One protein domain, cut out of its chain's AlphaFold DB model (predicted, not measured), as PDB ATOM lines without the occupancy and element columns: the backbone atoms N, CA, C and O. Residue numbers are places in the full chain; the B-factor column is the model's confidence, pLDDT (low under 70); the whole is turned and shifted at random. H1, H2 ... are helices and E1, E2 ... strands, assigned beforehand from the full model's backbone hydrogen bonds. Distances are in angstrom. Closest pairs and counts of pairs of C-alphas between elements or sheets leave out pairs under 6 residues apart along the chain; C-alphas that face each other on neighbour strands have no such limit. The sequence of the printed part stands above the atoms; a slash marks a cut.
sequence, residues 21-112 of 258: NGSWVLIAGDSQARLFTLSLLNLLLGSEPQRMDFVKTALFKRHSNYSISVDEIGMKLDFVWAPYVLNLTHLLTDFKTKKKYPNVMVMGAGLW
ATOM      1  N   ASN A  21      16.003  26.552 -16.862       75.75
ATOM      2  CA  ASN A  21      16.720  25.945 -15.744       75.75
ATOM      3  C   ASN A  21      17.200  24.523 -16.090       75.75
ATOM      4  O   ASN A  21      16.429  23.697 -16.585       75.75
ATOM      5  N   GLY A  22      18.493  24.253 -15.891       78.69
ATOM      6  CA  GLY A  22      19.121  22.962 -16.206       78.69
ATOM      7  C   GLY A  22      19.186  22.600 -17.698       78.69
ATOM      8  O   GLY A  22      19.543  21.470 -18.038       78.69
ATOM      9  N   SER A  23      18.823  23.518 -18.600       85.19
ATOM     10  CA  SER A  23      18.746  23.243 -20.036       85.19
ATOM     11  C   SER A  23      20.046  23.569 -20.770       85.19
ATOM     12  O   SER A  23      20.726  24.563 -20.491       85.19
ATOM     13  N   TRP A  24      20.369  22.752 -21.776       88.00
ATOM     14  CA  TRP A  24      21.405  23.072 -22.755       88.00
ATOM     15  C   TRP A  24      20.791  23.826 -23.941       88.00
ATOM     16  O   TRP A  24      19.998  23.262 -24.703       88.00
ATOM     17  N   VAL A  25      21.162  25.101 -24.089       89.62
ATOM     18  CA  VAL A  25      20.715  25.985 -25.171       89.62
ATOM     19  C   VAL A  25      21.836  26.153 -26.186       89.62
ATOM     20  O   VAL A  25      22.935  26.597 -25.855       89.62
ATOM     21  N   LEU A  26      21.547  25.827 -27.441       90.44
ATOM     22  CA  LEU A  26      22.475  25.991 -28.548       90.44
ATOM     23  C   LEU A  26      21.947  27.036 -29.525       90.44
ATOM     24  O   LEU A  26      20.856  26.884 -30.077       90.44
ATOM     25  N   ILE A  27      22.747  28.064 -29.783       91.94
ATOM     26  CA  ILE A  27      22.444  29.101 -30.770       91.94
ATOM     27  C   ILE A  27      23.504  29.025 -31.866       91.94
ATOM     28  O   ILE A  27      24.682  29.262 -31.613       91.94
ATOM     29  N   ALA A  28      23.107  28.684 -33.089       91.69
ATOM     30  CA  ALA A  28      24.024  28.581 -34.221       91.69
ATOM     31  C   ALA A  28      23.610  29.536 -35.343       91.69
ATOM     32  O   ALA A  28      22.468  29.513 -35.801       91.69
ATOM     33  N   GLY A  29      24.531  30.377 -35.803       89.38
ATOM     34  CA  GLY A  29      24.204  31.309 -36.876       89.38
ATOM     35  C   GLY A  29      25.242  32.378 -37.163       89.38
ATOM     36  O   GLY A  29      26.421  32.243 -36.822       89.38
ATOM     37  N   ASP A  30      24.783  33.444 -37.812       87.81
ATOM     38  CA  ASP A  30      25.583  34.607 -38.193       87.81
ATOM     39  C   ASP A  30      25.555  35.728 -37.125       87.81
ATOM     40  O   ASP A  30      25.384  35.502 -35.923       87.81
ATOM     41  N   SER A  31      25.772  36.978 -37.539       87.25
ATOM     42  CA  SER A  31      25.742  38.141 -36.650       87.25
ATOM     43  C   SER A  31      24.372  38.403 -36.016       87.25
ATOM     44  O   SER A  31      24.337  38.939 -34.908       87.25
ATOM     45  N   GLN A  32      23.256  38.021 -36.650       87.88
ATOM     46  CA  GLN A  32      21.932  38.156 -36.024       87.88
ATOM     47  C   GLN A  32      21.783  37.189 -34.847       87.88
ATOM     48  O   GLN A  32      21.291  37.575 -33.786       87.88
ATOM     49  N   ALA A  33      22.296  35.967 -34.988       88.56
ATOM     50  CA  ALA A  33      22.303  34.983 -33.910       88.56
ATOM     51  C   ALA A  33      23.155  35.441 -32.705       88.56
ATOM     52  O   ALA A  33      22.807  35.157 -31.556       88.56
ATOM     53  N   ARG A  34      24.224  36.224 -32.934       89.31
ATOM     54  CA  ARG A  34      24.988  36.873 -31.847       89.31
ATOM     55  C   ARG A  34      24.162  37.906 -31.090       89.31
ATOM     56  O   ARG A  34      24.188  37.918 -29.866       89.31
ATOM     57  N   LEU A  35      23.425  38.758 -31.800       89.00
ATOM     58  CA  LEU A  35      22.557  39.757 -31.168       89.00
ATOM     59  C   LEU A  35      21.436  39.096 -30.366       89.00
ATOM     60  O   LEU A  35      21.150  39.523 -29.251       89.00
ATOM     61  N   PHE A  36      20.862  38.015 -30.896       89.94
ATOM     62  CA  PHE A  36      19.887  37.208 -30.170       89.94
ATOM     63  C   PHE A  36      20.486  36.615 -28.885       89.94
ATOM     64  O   PHE A  36      19.900  36.749 -27.814       89.94
ATOM     65  N   THR A  37      21.690  36.042 -28.970       88.62
ATOM     66  CA  THR A  37      22.420  35.506 -27.808       88.62
ATOM     67  C   THR A  37      22.685  36.584 -26.757       88.62
ATOM     68  O   THR A  37      22.471  36.348 -25.571       88.62
ATOM     69  N   LEU A  38      23.105  37.781 -27.182       90.06
ATOM     70  CA  LEU A  38      23.310  38.916 -26.284       90.06
ATOM     71  C   LEU A  38      21.999  39.332 -25.607       90.06
ATOM     72  O   LEU A  38      21.989  39.536 -24.402       90.06
ATOM     73  N   SER A  39      20.900  39.437 -26.360       89.50
ATOM     74  CA  SER A  39      19.591  39.800 -25.807       89.50
ATOM     75  C   SER A  39      19.097  38.772 -24.790       89.50
ATOM     76  O   SER A  39      18.547  39.156 -23.762       89.50
ATOM     77  N   LEU A  40      19.309  37.480 -25.062       87.69
ATOM     78  CA  LEU A  40      18.947  36.400 -24.149       87.69
ATOM     79  C   LEU A  40      19.782  36.457 -22.864       87.69
ATOM     80  O   LEU A  40      19.228  36.406 -21.771       87.69
ATOM     81  N   LEU A  41      21.103  36.617 -22.984       86.75
ATOM     82  CA  LEU A  41      21.985  36.750 -21.823       86.75
ATOM     83  C   LEU A  41      21.679  38.022 -21.032       86.75
ATOM     84  O   LEU A  41      21.677  37.970 -19.811       86.75
ATOM     85  N   ASN A  42      21.369  39.135 -21.696       87.38
ATOM     86  CA  ASN A  42      20.997  40.386 -21.035       87.38
ATOM     87  C   ASN A  42      19.675  40.278 -20.266       87.38
ATOM     88  O   ASN A  42      19.529  40.913 -19.232       87.38
ATOM     89  N   LEU A  43      18.738  39.454 -20.738       84.31
ATOM     90  CA  LEU A  43      17.506  39.153 -20.009       84.31
ATOM     91  C   LEU A  43      17.784  38.279 -18.775       84.31
ATOM     92  O   LEU A  43      17.196  38.502 -17.725       84.31
ATOM     93  N   LEU A  44      18.690  37.303 -18.884       80.50
ATOM     94  CA  LEU A  44      18.973  36.347 -17.805       80.50
ATOM     95  C   LEU A  44      19.960  36.864 -16.744       80.50
ATOM     96  O   LEU A  44      19.825  36.528 -15.575       80.50
ATOM     97  N   LEU A  45      20.962  37.645 -17.152       78.56
ATOM     98  CA  LEU A  45      22.084  38.124 -16.325       78.56
ATOM     99  C   LEU A  45      22.098  39.657 -16.186       78.56
ATOM    100  O   LEU A  45      23.095  40.228 -15.747       78.56
ATOM    101  N   GLY A  46      21.025  40.346 -16.595       70.44
ATOM    102  CA  GLY A  46      20.944  41.814 -16.614       70.44
ATOM    103  C   GLY A  46      21.120  42.486 -15.248       70.44
ATOM    104  O   GLY A  46      21.399  43.682 -15.184       70.44
ATOM    105  N   SER A  47      21.017  41.717 -14.162       69.94
ATOM    106  CA  SER A  47      21.300  42.142 -12.791       69.94
ATOM    107  C   SER A  47      22.791  42.398 -12.511       69.94
ATOM    108  O   SER A  47      23.097  43.124 -11.567       69.94
ATOM    109  N   GLU A  48      23.721  41.868 -13.322       79.19
ATOM    110  CA  GLU A  48      25.171  41.962 -13.087       79.19
ATOM    111  C   GLU A  48      25.922  42.626 -14.270       79.19
ATOM    112  O   GLU A  48      26.423  41.956 -15.182       79.19
ATOM    113  N   PRO A  49      26.046  43.970 -14.284       77.06
ATOM    114  CA  PRO A  49      26.536  44.710 -15.452       77.06
ATOM    115  C   PRO A  49      28.004  44.422 -15.813       77.06
ATOM    116  O   PRO A  49      28.367  44.476 -16.987       77.06
ATOM    117  N   GLN A  50      28.853  44.071 -14.839       81.25
ATOM    118  CA  GLN A  50      30.268  43.742 -15.083       81.25
ATOM    119  C   GLN A  50      30.431  42.430 -15.867       81.25
ATOM    120  O   GLN A  50      31.237  42.344 -16.796       81.25
ATOM    121  N   ARG A  51      29.621  41.416 -15.540       81.19
ATOM    122  CA  ARG A  51      29.601  40.124 -16.238       81.19
ATOM    123  C   ARG A  51      29.083  40.279 -17.664       81.19
ATOM    124  O   ARG A  51      29.608  39.647 -18.581       81.19
ATOM    125  N   MET A  52      28.120  41.176 -17.871       84.88
ATOM    126  CA  MET A  52      27.573  41.478 -19.195       84.88
ATOM    127  C   MET A  52      28.594  42.132 -20.139       84.88
ATOM    128  O   MET A  52      28.631  41.805 -21.328       84.88
ATOM    129  N   ASP A  53      29.457  43.016 -19.636       84.62
ATOM    130  CA  ASP A  53      30.487  43.667 -20.458       84.62
ATOM    131  C   ASP A  53      31.557  42.670 -20.946       84.62
ATOM    132  O   ASP A  53      31.956  42.666 -22.120       84.62
ATOM    133  N   PHE A  54      31.935  41.722 -20.080       85.50
ATOM    134  CA  PHE A  54      32.803  40.605 -20.454       85.50
ATOM    135  C   PHE A  54      32.153  39.699 -21.510       85.50
ATOM    136  O   PHE A  54      32.783  39.373 -22.522       85.50
ATOM    137  N   VAL A  55      30.878  39.334 -21.318       85.75
ATOM    138  CA  VAL A  55      30.095  38.540 -22.283       85.75
ATOM    139  C   VAL A  55      30.066  39.228 -23.644       85.75
ATOM    140  O   VAL A  55      30.341  38.591 -24.661       85.75
ATOM    141  N   LYS A  56      29.783  40.533 -23.682       85.69
ATOM    142  CA  LYS A  56      29.741  41.310 -24.923       85.69
ATOM    143  C   LYS A  56      31.096  41.295 -25.630       85.69
ATOM    144  O   LYS A  56      31.162  41.030 -26.830       85.69
ATOM    145  N   THR A  57      32.182  41.504 -24.897       86.00
ATOM    146  CA  THR A  57      33.535  41.492 -25.472       86.00
ATOM    147  C   THR A  57      33.907  40.114 -26.031       86.00
ATOM    148  O   THR A  57      34.449  40.010 -27.134       86.00
ATOM    149  N   ALA A  58      33.563  39.039 -25.317       85.31
ATOM    150  CA  ALA A  58      33.854  37.671 -25.735       85.31
ATOM    151  C   ALA A  58      32.988  37.212 -26.924       85.31
ATOM    152  O   ALA A  58      33.512  36.652 -27.888       85.31
ATOM    153  N   LEU A  59      31.683  37.497 -26.902       87.12
ATOM    154  CA  LEU A  59      30.721  37.082 -27.929       87.12
ATOM    155  C   LEU A  59      30.962  37.781 -29.278       87.12
ATOM    156  O   LEU A  59      30.770  37.190 -30.345       87.12
ATOM    157  N   PHE A  60      31.412  39.040 -29.252       85.94
ATOM    158  CA  PHE A  60      31.673  39.811 -30.469       85.94
ATOM    159  C   PHE A  60      33.059  39.572 -31.079       85.94
ATOM    160  O   PHE A  60      33.342  40.082 -32.168       85.94
ATOM    161  N   LYS A  61      33.895  38.709 -30.489       86.88
ATOM    162  CA  LYS A  61      35.172  38.307 -31.090       86.88
ATOM    163  C   LYS A  61      34.947  37.629 -32.453       86.88
ATOM    164  O   LYS A  61      34.082  36.760 -32.622       86.88
ATOM    165  N   ARG A  62      35.683  38.076 -33.476       79.06
ATOM    166  CA  ARG A  62      35.442  37.740 -34.894       79.06
ATOM    167  C   ARG A  62      35.476  36.223 -35.144       79.06
ATOM    168  O   ARG A  62      36.434  35.576 -34.744       79.06
ATOM    169  N   HIS A  63      34.433  35.687 -35.791       79.19
ATOM    170  CA  HIS A  63      34.291  34.270 -36.193       79.19
ATOM    171  C   HIS A  63      34.579  33.233 -35.091       79.19
ATOM    172  O   HIS A  63      34.994  32.116 -35.376       79.19
ATOM    173  N   SER A  64      34.391  33.611 -33.828       83.81
ATOM    174  CA  SER A  64      34.610  32.727 -32.689       83.81
ATOM    175  C   SER A  64      33.305  32.119 -32.188       83.81
ATOM    176  O   SER A  64      32.245  32.753 -32.251       83.81
ATOM    177  N   ASN A  65      33.420  30.883 -31.708       89.25
ATOM    178  CA  ASN A  65      32.402  30.219 -30.909       89.25
ATOM    179  C   ASN A  65      32.512  30.716 -29.468       89.25
ATOM    180  O   ASN A  65      33.602  31.070 -29.011       89.25
ATOM    181  N   TYR A  66      31.395  30.719 -28.755       87.94
ATOM    182  CA  TYR A  66      31.332  31.179 -27.376       87.94
ATOM    183  C   TYR A  66      30.526  30.187 -26.545       87.94
ATOM    184  O   TYR A  66      29.512  29.688 -27.009       87.94
ATOM    185  N   SER A  67      30.970  29.884 -25.332       86.94
ATOM    186  CA  SER A  67      30.259  28.992 -24.418       86.94
ATOM    187  C   SER A  67      30.261  29.598 -23.027       86.94
ATOM    188  O   SER A  67      31.327  29.973 -22.533       86.94
ATOM    189  N   ILE A  68      29.096  29.664 -22.396       85.88
ATOM    190  CA  ILE A  68      28.936  30.131 -21.019       85.88
ATOM    191  C   ILE A  68      28.073  29.142 -20.241       85.88
ATOM    192  O   ILE A  68      27.012  28.721 -20.703       85.88
ATOM    193  N   SER A  69      28.539  28.760 -19.055       82.56
ATOM    194  CA  SER A  69      27.717  28.106 -18.041       82.56
ATOM    195  C   SER A  69      27.263  29.150 -17.028       82.56
ATOM    196  O   SER A  69      28.050  29.974 -16.556       82.56
ATOM    197  N   VAL A  70      25.970  29.151 -16.735       81.81
ATOM    198  CA  VAL A  70      25.367  29.976 -15.692       81.81
ATOM    199  C   VAL A  70      25.047  29.044 -14.535       81.81
ATOM    200  O   VAL A  70      23.994  28.409 -14.516       81.81
ATOM    201  N   ASP A  71      25.986  28.938 -13.595       74.88
ATOM    202  CA  ASP A  71      25.912  27.978 -12.487       74.88
ATOM    203  C   ASP A  71      24.719  28.245 -11.549       74.88
ATOM    204  O   ASP A  71      24.160  27.310 -10.986       74.88
ATOM    205  N   GLU A  72      24.252  29.495 -11.462       73.06
ATOM    206  CA  GLU A  72      23.063  29.903 -10.689       73.06
ATOM    207  C   GLU A  72      21.749  29.287 -11.207       73.06
ATOM    208  O   GLU A  72      20.827  29.056 -10.431       73.06
ATOM    209  N   ILE A  73      21.663  29.010 -12.513       72.00
ATOM    210  CA  ILE A  73      20.460  28.491 -13.196       72.00
ATOM    211  C   ILE A  73      20.730  27.075 -13.755       72.00
ATOM    212  O   ILE A  73      19.893  26.475 -14.424       72.00
ATOM    213  N   GLY A  74      21.937  26.528 -13.557       77.19
ATOM    214  CA  GLY A  74      22.369  25.264 -14.167       77.19
ATOM    215  C   GLY A  74      22.295  25.251 -15.703       77.19
ATOM    216  O   GLY A  74      22.263  24.185 -16.316       77.19
ATOM    217  N   MET A  75      22.225  26.423 -16.336       85.81
ATOM    218  CA  MET A  75      22.042  26.567 -17.778       85.81
ATOM    219  C   MET A  75      23.399  26.570 -18.476       85.81
ATOM    220  O   MET A  75      24.316  27.291 -18.078       85.81
ATOM    221  N   LYS A  76      23.509  25.829 -19.582       88.31
ATOM    222  CA  LYS A  76      24.660  25.917 -20.487       88.31
ATOM    223  C   LYS A  76      24.226  26.527 -21.812       88.31
ATOM    224  O   LYS A  76      23.364  25.963 -22.484       88.31
ATOM    225  N   LEU A  77      24.848  27.635 -22.204       89.88
ATOM    226  CA  LEU A  77      24.619  28.281 -23.490       89.88
ATOM    227  C   LEU A  77      25.860  28.164 -24.371       89.88
ATOM    228  O   LEU A  77      26.923  28.679 -24.030       89.88
ATOM    229  N   ASP A  78      25.697  27.514 -25.520       91.50
ATOM    230  CA  ASP A  78      26.730  27.393 -26.545       91.50
ATOM    231  C   ASP A  78      26.305  28.195 -27.788       91.50
ATOM    232  O   ASP A  78      25.263  27.948 -28.393       91.50
ATOM    233  N   PHE A  79      27.126  29.162 -28.179       91.62
ATOM    234  CA  PHE A  79      27.025  29.901 -29.427       91.62
ATOM    235  C   PHE A  79      28.034  29.361 -30.445       91.62
ATOM    236  O   PHE A  79      29.245  29.349 -30.199       91.62
ATOM    237  N   VAL A  80      27.544  28.962 -31.619       91.75
ATOM    238  CA  VAL A  80      28.368  28.461 -32.723       91.75
ATOM    239  C   VAL A  80      28.256  29.385 -33.928       91.75
ATOM    240  O   VAL A  80      27.166  29.656 -34.434       91.75
ATOM    241  N   TRP A  81      29.401  29.850 -34.424       89.50
ATOM    242  CA  TRP A  81      29.456  30.666 -35.629       89.50
ATOM    243  C   TRP A  81      29.227  29.800 -36.876       89.50
ATOM    244  O   TRP A  81      30.110  29.055 -37.306       89.50
ATOM    245  N   ALA A  82      28.038  29.909 -37.466       87.81
ATOM    246  CA  ALA A  82      27.607  29.140 -38.632       87.81
ATOM    247  C   ALA A  82      26.880  30.064 -39.630       87.81
ATOM    248  O   ALA A  82      25.652  30.091 -39.669       87.81
ATOM    249  N   PRO A  83      27.622  30.857 -40.428       83.94
ATOM    250  CA  PRO A  83      27.035  31.908 -41.262       83.94
ATOM    251  C   PRO A  83      26.311  31.391 -42.514       83.94
ATOM    252  O   PRO A  83      25.554  32.137 -43.132       83.94
ATOM    253  N   TYR A  84      26.535  30.130 -42.889       83.38
ATOM    254  CA  TYR A  84      25.940  29.492 -44.062       83.38
ATOM    255  C   TYR A  84      25.079  28.293 -43.664       83.38
ATOM    256  O   TYR A  84      25.373  27.592 -42.693       83.38
ATOM    257  N   VAL A  85      24.065  28.001 -44.483       82.19
ATOM    258  CA  VAL A  85      23.179  26.837 -44.311       82.19
ATOM    259  C   VAL A  85      23.974  25.524 -44.291       82.19
ATOM    260  O   VAL A  85      23.679  24.638 -43.499       82.19
ATOM    261  N   LEU A  86      25.046  25.422 -45.082       82.81
ATOM    262  CA  LEU A  86      25.942  24.258 -45.108       82.81
ATOM    263  C   LEU A  86      26.584  23.959 -43.742       82.81
ATOM    264  O   LEU A  86      26.617  22.803 -43.321       82.81
ATOM    265  N   ASN A  87      27.043  24.986 -43.019       84.56
ATOM    266  CA  ASN A  87      27.630  24.828 -41.684       84.56
ATOM    267  C   ASN A  87      26.595  24.310 -40.674       84.56
ATOM    268  O   ASN A  87      26.918  23.471 -39.834       84.56
ATOM    269  N   LEU A  88      25.349  24.783 -40.778       85.19
ATOM    270  CA  LEU A  88      24.236  24.328 -39.939       85.19
ATOM    271  C   LEU A  88      23.887  22.862 -40.222       85.19
ATOM    272  O   LEU A  88      23.725  22.076 -39.289       85.19
ATOM    273  N   THR A  89      23.839  22.468 -41.496       87.25
ATOM    274  CA  THR A  89      23.593  21.074 -41.895       87.25
ATOM    275  C   THR A  89      24.684  20.136 -41.381       87.25
ATOM    276  O   THR A  89      24.377  19.046 -40.894       87.25
ATOM    277  N   HIS A  90      25.954  20.556 -41.433       87.50
ATOM    278  CA  HIS A  90      27.060  19.774 -40.875       87.50
ATOM    279  C   HIS A  90      26.905  19.592 -39.361       87.50
ATOM    280  O   HIS A  90      26.994  18.478 -38.854       87.50
ATOM    281  N   LEU A  91      26.570  20.667 -38.651       87.25
ATOM    282  CA  LEU A  91      26.353  20.652 -37.208       87.25
ATOM    283  C   LEU A  91      25.164  19.759 -36.799       87.25
ATOM    284  O   LEU A  91      25.255  19.004 -35.832       87.25
ATOM    285  N   LEU A  92      24.074  19.761 -37.571       87.31
ATOM    286  CA  LEU A  92      22.957  18.829 -37.377       87.31
ATOM    287  C   LEU A  92      23.357  17.372 -37.630       87.31
ATOM    288  O   LEU A  92      22.933  16.468 -36.903       87.31
ATOM    289  N   THR A  93      24.190  17.143 -38.641       87.38
ATOM    290  CA  THR A  93      24.721  15.812 -38.952       87.38
ATOM    291  C   THR A  93      25.622  15.315 -37.819       87.38
ATOM    292  O   THR A  93      25.489  14.166 -37.398       87.38
ATOM    293  N   ASP A  94      26.443  16.192 -37.240       88.31
ATOM    294  CA  ASP A  94      27.289  15.891 -36.081       88.31
ATOM    295  C   ASP A  94      26.476  15.535 -34.825       88.31
ATOM    296  O   ASP A  94      26.871  14.658 -34.053       88.31
ATOM    297  N   PHE A  95      25.313  16.155 -34.608       88.50
ATOM    298  CA  PHE A  95      24.423  15.747 -33.514       88.50
ATOM    299  C   PHE A  95      23.737  14.416 -33.772       88.50
ATOM    300  O   PHE A  95      23.587  13.610 -32.847       88.50
ATOM    301  N   LYS A  96      23.370  14.148 -35.027       86.12
ATOM    302  CA  LYS A  96      22.785  12.866 -35.425       86.12
ATOM    303  C   LYS A  96      23.773  11.713 -35.239       86.12
ATOM    304  O   LYS A  96      23.368  10.652 -34.767       86.12
ATOM    305  N   THR A  97      25.052  11.914 -35.555       89.19
ATOM    306  CA  THR A  97      26.098  10.893 -35.363       89.19
ATOM    307  C   THR A  97      26.423  10.678 -33.886       89.19
ATOM    308  O   THR A  97      26.533   9.535 -33.445       89.19
ATOM    309  N   LYS A  98      26.509  11.754 -33.094       85.69
ATOM    310  CA  LYS A  98      26.835  11.686 -31.658       85.69
ATOM    311  C   LYS A  98      25.645  11.332 -30.755       85.69
ATOM    312  O   LYS A  98      25.847  11.167 -29.555       85.69
ATOM    313  N   LYS A  99      24.420  11.238 -31.299       82.94
ATOM    314  CA  LYS A  99      23.149  11.024 -30.567       82.94
ATOM    315  C   LYS A  99      22.982  11.933 -29.340       82.94
ATOM    316  O   LYS A  99      22.398  11.535 -28.334       82.94
ATOM    317  N   LYS A 100      23.509  13.155 -29.409       82.88
ATOM    318  CA  LYS A 100      23.450  14.135 -28.324       82.88
ATOM    319  C   LYS A 100      22.790  15.395 -28.853       82.88
ATOM    320  O   LYS A 100      23.330  16.024 -29.759       82.88
ATOM    321  N   TYR A 101      21.644  15.745 -28.281       82.44
ATOM    322  CA  TYR A 101      20.822  16.865 -28.728       82.44
ATOM    323  C   TYR A 101      20.707  17.924 -27.624       82.44
ATOM    324  O   TYR A 101      20.594  17.552 -26.453       82.44
ATOM    325  N   PRO A 102      20.757  19.220 -27.970       85.62
ATOM    326  CA  PRO A 102      20.412  20.294 -27.044       85.62
ATOM    327  C   PRO A 102      18.914  20.299 -26.739       85.62
ATOM    328  O   PRO A 102      18.107  19.853 -27.553       85.62
ATOM    329  N   ASN A 103      18.543  20.822 -25.569       84.50
ATOM    330  CA  ASN A 103      17.141  20.966 -25.168       84.50
ATOM    331  C   ASN A 103      16.444  22.057 -25.988       84.50
ATOM    332  O   ASN A 103      15.293  21.900 -26.382       84.50
ATOM    333  N   VAL A 104      17.160  23.152 -26.258       84.88
ATOM    334  CA  VAL A 104      16.672  24.274 -27.062       84.88
ATOM    335  C   VAL A 104      17.712  24.592 -28.121       84.88
ATOM    336  O   VAL A 104      18.886  24.793 -27.813       84.88
ATOM    337  N   MET A 105      17.277  24.641 -29.377       88.62
ATOM    338  CA  MET A 105      18.145  24.914 -30.513       88.62
ATOM    339  C   MET A 105      17.576  26.059 -31.338       88.62
ATOM    340  O   MET A 105      16.461  25.967 -31.849       88.62
ATOM    341  N   VAL A 106      18.352  27.127 -31.488       88.50
ATOM    342  CA  VAL A 106      18.011  28.273 -32.333       88.50
ATOM    343  C   VAL A 106      19.037  28.347 -33.451       88.50
ATOM    344  O   VAL A 106      20.237  28.446 -33.203       88.50
ATOM    345  N   MET A 107      18.566  28.273 -34.692       89.69
ATOM    346  CA  MET A 107      19.411  28.309 -35.881       89.69
ATOM    347  C   MET A 107      18.976  29.428 -36.814       89.69
ATOM    348  O   MET A 107      17.785  29.585 -37.072       89.69
ATOM    349  N   GLY A 108      19.940  30.172 -37.352       83.94
ATOM    350  CA  GLY A 108      19.665  31.215 -38.336       83.94
ATOM    351  C   GLY A 108      20.889  31.553 -39.179       83.94
ATOM    352  O   GLY A 108      21.916  31.966 -38.651       83.94
ATOM    353  N   ALA A 109      20.765  31.404 -40.494       77.00
ATOM    354  CA  ALA A 109      21.750  31.858 -41.468       77.00
ATOM    355  C   ALA A 109      21.010  32.596 -42.583       77.00
ATOM    356  O   ALA A 109      20.132  32.019 -43.225       77.00
ATOM    357  N   GLY A 110      21.338  33.867 -42.806       71.12
ATOM    358  CA  GLY A 110      20.656  34.645 -43.840       71.12
ATOM    359  C   GLY A 110      21.381  35.920 -44.229       71.12
ATOM    360  O   GLY A 110      21.478  36.222 -45.416       71.12
ATOM    361  N   LEU A 111      21.971  36.631 -43.267       74.81
ATOM    362  CA  LEU A 111      22.606  37.918 -43.537       74.81
ATOM    363  C   LEU A 111      23.868  37.751 -44.393       74.81
ATOM    364  O   LEU A 111      24.068  38.464 -45.373       74.81
ATOM    365  N   TRP A 112      24.699  36.764 -44.053       70.88
ATOM    366  CA  TRP A 112      25.913  36.448 -44.813       70.88
ATOM    367  C   TRP A 112      25.616  35.831 -46.177       70.88
ATOM    368  O   TRP A 112      26.320  36.120 -47.145       70.88
TER     369      TRP A 112
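AT A GLANCE: This is residues 21 to 112 of the 258 residues of an uncharacterized protein of Gossypium tomentosum (UniProt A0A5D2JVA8). A four-stranded sheet runs through the middle, with H1 packed along one face of it and H2 folding back beside H1 as a helical hairpin next to the E2 edge. H3 is on the other side of the sheet from this hairpin, reaching the strands with residues 85 to 91, while residues 93 to 100 stick out. The 92 printed residues, with three named helices and four named strands, follow the order E1, H1, H2, E2, E3, H3, E4; the mixed sheet has the order E2, E3, E1, E4. The class is mixed, helices and strands. The whole is compact, with a radius of gyration of the C-alphas of 13.2 A, and only just flat, spanning 37 by 29 by 16 A.

IN THESE COORDINATES: In the sheet, E2 is residues 66 to 70, E3 is residues 75 to 81 and measures 19.8 A, E1 is residues 24 to 29 and measures 16.6 A, and E4 is residues 104 to 108. E1 begins at C-alpha 24 (21.405, 23.072, -22.755), and E4 ends at C-alpha 108 (19.665, 31.215, -38.336). H1 is residues 31 to 45, 20.7 A; H2 is residues 49 to 59, 15.2 A. H3 is residues 85 to 98, 20.1 A, beginning at C-alpha 85 (23.179, 26.837, -44.311).

HOW THE PARTS SIT: E3 and E1 are parallel inner strands at 17 degrees, with N 27 and O 78 at 2.9 A. E1 and the edge strand E4 are parallel at 4 degrees, with N 28 and O 106 at 2.9 A. The hairpin of E3 and the edge strand E2 is antiparallel at 172 degrees, with N 68 and O 77 at 2.9 A. These N and O pairs are within hydrogen-bond range. H1 and the sheet form two layers, a helix on one face of a sheet. H1 lies over E3 and E1 at a height of 9.2 A over the sheet and runs along the strands, at 6 degrees to E1 on the local plane. H1 and H2 touch, closest at the C-alphas of Asn 42 and Met 52, 6.9 A, with a shallow tilt of 22 degrees, opposite ways. H2 only grazes the sheet, with residues 55 to 59; its closest C-alphas to E2 are those of Leu 59 and Tyr 66, 6.0 A. H3 also only grazes it; its closest C-alphas to E1 are those of Leu 88 and Ala 28, 7.1 A. H3 is apart from H1 and H2. E3, H3 and E4 form a split strand-helix-strand unit, two strands running the same way with E1 between them, and its crossover is right-handed. In H1, H2 and H3 every O i to N i+4 pair is within hydrogen-bond range.

THE WHOLE: The two farthest C-alphas, of Pro 49 and Thr 97, are 39.2 A apart. The printed part has no cut and no long link. Its mean pLDDT is 84.6, and only residue 47 is under 70.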